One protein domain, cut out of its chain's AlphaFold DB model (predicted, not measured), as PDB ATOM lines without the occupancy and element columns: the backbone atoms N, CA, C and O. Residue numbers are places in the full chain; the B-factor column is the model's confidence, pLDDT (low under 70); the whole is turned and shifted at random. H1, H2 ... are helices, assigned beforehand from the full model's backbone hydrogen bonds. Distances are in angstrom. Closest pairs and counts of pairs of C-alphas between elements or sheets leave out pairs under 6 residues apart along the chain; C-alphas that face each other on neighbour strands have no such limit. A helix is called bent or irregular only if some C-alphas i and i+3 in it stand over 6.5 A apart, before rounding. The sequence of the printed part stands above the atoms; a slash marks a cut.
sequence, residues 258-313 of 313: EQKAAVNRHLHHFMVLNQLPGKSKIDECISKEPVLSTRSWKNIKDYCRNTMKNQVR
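What this domain is: This is residues 258 to 313 of the 313 residues of an uncharacterized protein of Stichopus japonicus (UniProt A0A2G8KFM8). H1 and H2 form a splayed helical hairpin, and H3 crosses it, its beginning on H2 and its later part near the end of H1. The 56 printed residues include three named helices, H1, H2, H3 in chain order, and no named strand: all helix, mostly crossed. The whole is compact, radius of gyration of the C-alphas 10.4 A, spanning 31 by 21 by 17 A.

How they stand to each other: H1, residues 258 to 272, touches H2, residues 279 to 288, with residues 263 to 267 alone; the closest C-alphas, His 266 and Cys 285, are 6.3 A apart. This hairpin runs opposite ways at 36 degrees, only just a steep tilt. H3, residues 297 to 311, touches H1 at a steep tilt of 65 degrees, the same way; the closest C-alphas, Met 271 and Met 308, are 5.9 A apart. With residues 297 to 301 alone H3 touches H2, about perpendicular at 79 degrees; the closest C-alphas, Ile 282 and Trp 297, are 5.9 A apart. Every O i to N i+4 pair is within hydrogen-bond range in H2 and H3, 8 of 11 in H1.

Where its parts are: H1 begins at C-alpha 258 (95.548, 237.110, 286.308) and measures 19.7 A; it is irregular, C-alphas 266 and 269 being 7.6 A apart. H2 measures 14.4 A. H3 measures 21.7 A and ends at C-alpha 311 (89.795, 219.330, 278.792).

The domain as a whole: The C-alphas farthest apart, Ser 287 and Arg 313, are 32.2 A apart. The printed part has no cut, and both links are short. Residues 311 to 313 have pLDDT under 70.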
ATOM      1  N   GLU A 258      95.271 236.046 287.280       83.88
ATOM      2  CA  GLU A 258      95.548 237.110 286.308       83.88
ATOM      3  C   GLU A 258      96.362 236.617 285.101       83.88
ATOM      4  O   GLU A 258      96.069 236.968 283.957       83.88
ATOM      5  N   GLN A 259      97.363 235.756 285.331       86.75
ATOM      6  CA  GLN A 259      98.166 235.165 284.256       86.75
ATOM      7  C   GLN A 259      97.341 234.192 283.411       86.75
ATOM      8  O   GLN A 259      97.473 234.183 282.188       86.75
ATOM      9  N   LYS A 260      96.483 233.381 284.040       87.25
ATOM     10  CA  LYS A 260      95.581 232.469 283.321       87.25
ATOM     11  C   LYS A 260      94.577 233.255 282.474       87.25
ATOM     12  O   LYS A 260      94.399 232.943 281.300       87.25
ATOM     13  N   ALA A 261      93.989 234.313 283.034       85.12
ATOM     14  CA  ALA A 261      93.067 235.198 282.332       85.12
ATOM     15  C   ALA A 261      93.739 235.914 281.150       85.12
ATOM     16  O   ALA A 261      93.156 235.988 280.073       85.12
ATOM     17  N   ALA A 262      94.978 236.393 281.310       87.31
ATOM     18  CA  ALA A 262      95.753 237.007 280.229       87.31
ATOM     19  C   ALA A 262      96.027 236.029 279.075       87.31
ATOM     20  O   ALA A 262      95.848 236.375 277.908       87.31
ATOM     21  N   VAL A 263      96.398 234.784 279.390       87.50
ATOM     22  CA  VAL A 263      96.595 233.749 278.366       87.50
ATOM     23  C   VAL A 263      95.275 233.399 277.677       87.50
ATOM     24  O   VAL A 263      95.245 233.293 276.453       87.50
ATOM     25  N   ASN A 264      94.176 233.262 278.423       84.94
ATOM     26  CA  ASN A 264      92.867 232.979 277.836       84.94
ATOM     27  C   ASN A 264      92.384 234.118 276.926       84.94
ATOM     28  O   ASN A 264      91.926 233.851 275.822       84.94
ATOM     29  N   ARG A 265      92.567 235.390 277.298       86.75
ATOM     30  CA  ARG A 265      92.128 236.529 276.469       86.75
ATOM     31  C   ARG A 265      92.700 236.515 275.043       86.75
ATOM     32  O   ARG A 265      91.986 236.866 274.113       86.75
ATOM     33  N   HIS A 266      93.946 236.066 274.856       86.00
ATOM     34  CA  HIS A 266      94.616 236.097 273.543       86.00
ATOM     35  C   HIS A 266      94.775 234.724 272.880       86.00
ATOM     36  O   HIS A 266      94.828 234.636 271.656       86.00
ATOM     37  N   LEU A 267      94.885 233.647 273.663       88.81
ATOM     38  CA  LEU A 267      95.233 232.311 273.163       88.81
ATOM     39  C   LEU A 267      94.121 231.268 273.360       88.81
ATOM     40  O   LEU A 267      94.304 230.125 272.943       88.81
ATOM     41  N   HIS A 268      92.962 231.631 273.923       84.94
ATOM     42  CA  HIS A 268      91.845 230.695 274.126       84.94
ATOM     43  C   HIS A 268      91.333 230.081 272.818       84.94
ATOM     44  O   HIS A 268      91.077 228.883 272.768       84.94
ATOM     45  N   HIS A 269      91.265 230.853 271.730       84.12
ATOM     46  CA  HIS A 269      90.834 230.334 270.428       84.12
ATOM     47  C   HIS A 269      91.709 229.164 269.938       84.12
ATOM     48  O   HIS A 269      91.192 228.156 269.464       84.12
ATOM     49  N   PHE A 270      93.028 229.238 270.148       84.44
ATOM     50  CA  PHE A 270      93.953 228.141 269.847       84.44
ATOM     51  C   PHE A 270      93.694 226.905 270.723       84.44
ATOM     52  O   PHE A 270      93.786 225.779 270.239       84.44
ATOM     53  N   MET A 271      93.332 227.107 271.997       84.69
ATOM     54  CA  MET A 271      92.974 226.019 272.915       84.69
ATOM     55  C   MET A 271      91.701 225.293 272.488       84.69
ATOM     56  O   MET A 271      91.715 224.067 272.431       84.69
ATOM     57  N   VAL A 272      90.656 226.033 272.110       81.06
ATOM     58  CA  VAL A 272      89.386 225.463 271.628       81.06
ATOM     59  C   VAL A 272      89.572 224.703 270.313       81.06
ATOM     60  O   VAL A 272      89.029 223.617 270.149       81.06
ATOM     61  N   LEU A 273      90.392 225.222 269.395       80.12
ATOM     62  CA  LEU A 273      90.712 224.547 268.131       80.12
ATOM     63  C   LEU A 273      91.711 223.386 268.278       80.12
ATOM     64  O   LEU A 273      92.091 222.776 267.280       80.12
ATOM     65  N   ASN A 274      92.165 223.087 269.499       78.50
ATOM     66  CA  ASN A 274      93.173 222.070 269.801       78.50
ATOM     67  C   ASN A 274      94.483 222.240 268.998       78.50
ATOM     68  O   ASN A 274      95.173 221.278 268.650       78.50
ATOM     69  N   GLN A 275      94.841 223.491 268.698       82.00
ATOM     70  CA  GLN A 275      96.036 223.862 267.945       82.00
ATOM     71  C   GLN A 275      97.004 224.632 268.836       82.00
ATOM     72  O   GLN A 275      96.636 225.584 269.513       82.00
ATOM     73  N   LEU A 276      98.285 224.258 268.841       86.19
ATOM     74  CA  LEU A 276      99.270 224.953 269.671       86.19
ATOM     75  C   LEU A 276      99.691 226.288 269.041       86.19
ATOM     76  O   LEU A 276     100.164 226.285 267.900       86.19
ATOM     77  N   PRO A 277      99.658 227.405 269.792       84.00
ATOM     78  CA  PRO A 277     100.081 228.691 269.263       84.00
ATOM     79  C   PRO A 277     101.576 228.682 268.900       84.00
ATOM     80  O   PRO A 277     102.434 228.117 269.599       84.00
ATOM     81  N   GLY A 278     101.886 229.301 267.760       81.38
ATOM     82  CA  GLY A 278     103.250 229.504 267.277       81.38
ATOM     83  C   GLY A 278     104.013 230.533 268.116       81.38
ATOM     84  O   GLY A 278     103.418 231.341 268.824       81.38
ATOM     85  N   LYS A 279     105.349 230.532 268.015       84.75
ATOM     86  CA  LYS A 279     106.218 231.436 268.793       84.75
ATOM     87  C   LYS A 279     105.834 232.911 268.601       84.75
ATOM     88  O   LYS A 279     105.648 233.608 269.586       84.75
ATOM     89  N   SER A 280     105.626 233.335 267.352       85.38
ATOM     90  CA  SER A 280     105.249 234.716 267.012       85.38
ATOM     91  C   SER A 280     103.968 235.177 267.723       85.38
ATOM     92  O   SER A 280     103.936 236.274 268.268       85.38
ATOM     93  N   LYS A 281     102.947 234.315 267.814       84.88
ATOM     94  CA  LYS A 281     101.679 234.636 268.488       84.88
ATOM     95  C   LYS A 281     101.792 234.678 270.010       84.88
ATOM     96  O   LYS A 281     101.093 235.447 270.660       84.88
ATOM     97  N   ILE A 282     102.691 233.883 270.582       87.56
ATOM     98  CA  ILE A 282     102.974 233.921 272.020       87.56
ATOM     99  C   ILE A 282     103.782 235.173 272.373       87.56
ATOM    100  O   ILE A 282     103.488 235.808 273.379       87.56
ATOM    101  N   ASP A 283     104.755 235.549 271.545       85.75
ATOM    102  CA  ASP A 283     105.539 236.770 271.745       85.75
ATOM    103  C   ASP A 283     104.643 238.023 271.620       85.75
ATOM    104  O   ASP A 283     104.748 238.935 272.438       85.75
ATOM    105  N   GLU A 284     103.680 238.024 270.687       87.25
ATOM    106  CA  GLU A 284     102.643 239.066 270.578       87.25
ATOM    107  C   GLU A 284     101.790 239.166 271.861       87.25
ATOM    108  O   GLU A 284     101.542 240.260 272.365       87.25
ATOM    109  N   CYS A 285     101.397 238.026 272.441       88.06
ATOM    110  CA  CYS A 285     100.662 237.968 273.708       88.06
ATOM    111  C   CYS A 285     101.493 238.490 274.895       88.06
ATOM    112  O   CYS A 285     100.978 239.252 275.711       88.06
ATOM    113  N   ILE A 286     102.785 238.148 274.970       88.44
ATOM    114  CA  ILE A 286     103.698 238.662 276.008       88.44
ATOM    115  C   ILE A 286     103.864 240.182 275.881       88.44
ATOM    116  O   ILE A 286     103.926 240.873 276.893       88.44
ATOM    117  N   SER A 287     103.916 240.705 274.652       87.12
ATOM    118  CA  SER A 287     104.042 242.144 274.407       87.12
ATOM    119  C   SER A 287     102.791 242.930 274.807       87.12
ATOM    120  O   SER A 287     102.918 244.081 275.213       87.12
ATOM    121  N   LYS A 288     101.596 242.341 274.669       86.62
ATOM    122  CA  LYS A 288     100.319 242.994 275.007       86.62
ATOM    123  C   LYS A 288      99.960 242.886 276.491       86.62
ATOM    124  O   LYS A 288      99.252 243.744 277.002       86.62
ATOM    125  N   GLU A 289     100.439 241.855 277.186       87.19
ATOM    126  CA  GLU A 289     100.090 241.580 278.583       87.19
ATOM    127  C   GLU A 289     101.334 241.647 279.488       87.19
ATOM    128  O   GLU A 289     102.055 240.651 279.636       87.19
ATOM    129  N   PRO A 290     101.587 242.778 280.177       82.62
ATOM    130  CA  PRO A 290     102.783 242.950 281.007       82.62
ATOM    131  C   PRO A 290     102.857 241.943 282.170       82.62
ATOM    132  O   PRO A 290     103.948 241.605 282.631       82.62
ATOM    133  N   VAL A 291     101.720 241.378 282.588       84.50
ATOM    134  CA  VAL A 291     101.607 240.327 283.618       84.50
ATOM    135  C   VAL A 291     102.289 239.009 283.189       84.50
ATOM    136  O   VAL A 291     102.731 238.211 284.029       84.50
ATOM    137  N   LEU A 292     102.439 238.785 281.877       83.00
ATOM    138  CA  LEU A 292     103.086 237.607 281.289       83.00
ATOM    139  C   LEU A 292     104.578 237.805 280.992       83.00
ATOM    140  O   LEU A 292     105.261 236.818 280.719       83.00
ATOM    141  N   SER A 293     105.116 239.022 281.135       78.12
ATOM    142  CA  SER A 293     106.543 239.342 280.913       78.12
ATOM    143  C   SER A 293     107.504 238.484 281.748       78.12
ATOM    144  O   SER A 293     108.624 238.179 281.340       78.12
ATOM    145  N   THR A 294     107.047 238.018 282.913       79.69
ATOM    146  CA  THR A 294     107.814 237.145 283.814       79.69
ATOM    147  C   THR A 294     107.872 235.678 283.360       79.69
ATOM    148  O   THR A 294     108.559 234.860 283.987       79.69
ATOM    149  N   ARG A 295     107.151 235.305 282.293       80.88
ATOM    150  CA  ARG A 295     107.057 233.943 281.750       80.88
ATOM    151  C   ARG A 295     107.716 233.879 280.373       80.88
ATOM    152  O   ARG A 295     107.520 234.734 279.525       80.88
ATOM    153  N   SER A 296     108.473 232.809 280.126       84.31
ATOM    154  CA  SER A 296     109.021 232.563 278.789       84.31
ATOM    155  C   SER A 296     107.935 232.066 277.829       84.31
ATOM    156  O   SER A 296     106.998 231.384 278.255       84.31
ATOM    157  N   TRP A 297     108.113 232.293 276.525       83.62
ATOM    158  CA  TRP A 297     107.202 231.775 275.494       83.62
ATOM    159  C   TRP A 297     106.997 230.249 275.588       83.62
ATOM    160  O   TRP A 297     105.900 229.743 275.355       83.62
ATOM    161  N   LYS A 298     108.035 229.500 276.003       83.56
ATOM    162  CA  LYS A 298     107.952 228.046 276.234       83.56
ATOM    163  C   LYS A 298     107.004 227.715 277.384       83.56
ATOM    164  O   LYS A 298     106.216 226.786 277.258       83.56
ATOM    165  N   ASN A 299     107.038 228.494 278.467       83.94
ATOM    166  CA  ASN A 299     106.165 228.284 279.622       83.94
ATOM    167  C   ASN A 299     104.692 228.484 279.242       83.94
ATOM    168  O   ASN A 299     103.848 227.700 279.663       83.94
ATOM    169  N   ILE A 300     104.396 229.507 278.436       84.25
ATOM    170  CA  ILE A 300     103.036 229.794 277.955       84.25
ATOM    171  C   ILE A 300     102.575 228.707 276.976       84.25
ATOM    172  O   ILE A 300     101.457 228.208 277.090       84.25
ATOM    173  N   LYS A 301     103.454 228.247 276.074       86.19
ATOM    174  CA  LYS A 301     103.156 227.124 275.172       86.19
ATOM    175  C   LYS A 301     102.850 225.829 275.927       86.19
ATOM    176  O   LYS A 301     101.922 225.108 275.567       86.19
ATOM    177  N   ASP A 302     103.636 225.527 276.957       84.19
ATOM    178  CA  ASP A 302     103.438 224.344 277.794       84.19
ATOM    179  C   ASP A 302     102.152 224.449 278.626       84.19
ATOM    180  O   ASP A 302     101.470 223.442 278.801       84.19
ATOM    181  N   TYR A 303     101.779 225.653 279.076       85.75
ATOM    182  CA  TYR A 303     100.481 225.898 279.704       85.75
ATOM    183  C   TYR A 303      99.327 225.598 278.744       85.75
ATOM    184  O   TYR A 303      98.499 224.762 279.078       85.75
ATOM    185  N   CYS A 304      99.341 226.146 277.522       84.31
ATOM    186  CA  CYS A 304      98.313 225.857 276.511       84.31
ATOM    187  C   CYS A 304      98.180 224.346 276.251       84.31
ATOM    188  O   CYS A 304      97.077 223.807 276.256       84.31
ATOM    189  N   ARG A 305      99.313 223.640 276.102       85.25
ATOM    190  CA  ARG A 305      99.335 222.183 275.890       85.25
ATOM    191  C   ARG A 305      98.723 221.407 277.057       85.25
ATOM    192  O   ARG A 305      98.058 220.399 276.835       85.25
ATOM    193  N   ASN A 306      99.003 221.819 278.291       82.75
ATOM    194  CA  ASN A 306      98.499 221.137 279.480       82.75
ATOM    195  C   ASN A 306      97.009 221.418 279.700       82.75
ATOM    196  O   ASN A 306      96.284 220.505 280.078       82.75
ATOM    197  N   THR A 307      96.547 222.635 279.406       82.56
ATOM    198  CA  THR A 307      95.125 222.998 279.471       82.56
ATOM    199  C   THR A 307      94.301 222.189 278.470       82.56
ATOM    200  O   THR A 307      93.315 221.581 278.871       82.56
ATOM    201  N   MET A 308      94.756 222.064 277.215       81.19
ATOM    202  CA  MET A 308      94.099 221.219 276.200       81.19
ATOM    203  C   MET A 308      94.001 219.750 276.644       81.19
ATOM    204  O   MET A 308      92.957 219.122 276.518       81.19
ATOM    205  N   LYS A 309      95.078 219.191 277.216       77.88
ATOM    206  CA  LYS A 309      95.090 217.801 277.710       77.88
ATOM    207  C   LYS A 309      94.129 217.551 278.872       77.88
ATOM    208  O   LYS A 309      93.674 216.425 279.024       77.88
ATOM    209  N   ASN A 310      93.871 218.567 279.690       72.94
ATOM    210  CA  ASN A 310      92.978 218.463 280.838       72.94
ATOM    211  C   ASN A 310      91.499 218.673 280.472       72.94
ATOM    212  O   ASN A 310      90.662 218.354 281.297       72.94
ATOM    213  N   GLN A 311      91.178 219.194 279.280       63.75
ATOM    214  CA  GLN A 311      89.795 219.330 278.792       63.75
ATOM    215  C   GLN A 311      89.250 218.057 278.119       63.75
ATOM    216  O   GLN A 311      88.052 217.950 277.906       63.75
ATOM    217  N   VAL A 312      90.125 217.110 277.755       54.88
ATOM    218  CA  VAL A 312      89.773 215.838 277.081       54.88
ATOM    219  C   VAL A 312      89.645 214.673 278.087       54.88
ATOM    220  O   VAL A 312      89.445 213.526 277.699       54.88
ATOM    221  N   ARG A 313      89.790 214.953 279.385       42.53
ATOM    222  CA  ARG A 313      89.560 214.025 280.499       42.53
ATOM    223  C   ARG A 313      88.295 214.426 281.232       42.53
ATOM    224  O   ARG A 313      87.623 213.496 281.713       42.53
TER     225      ARG A 313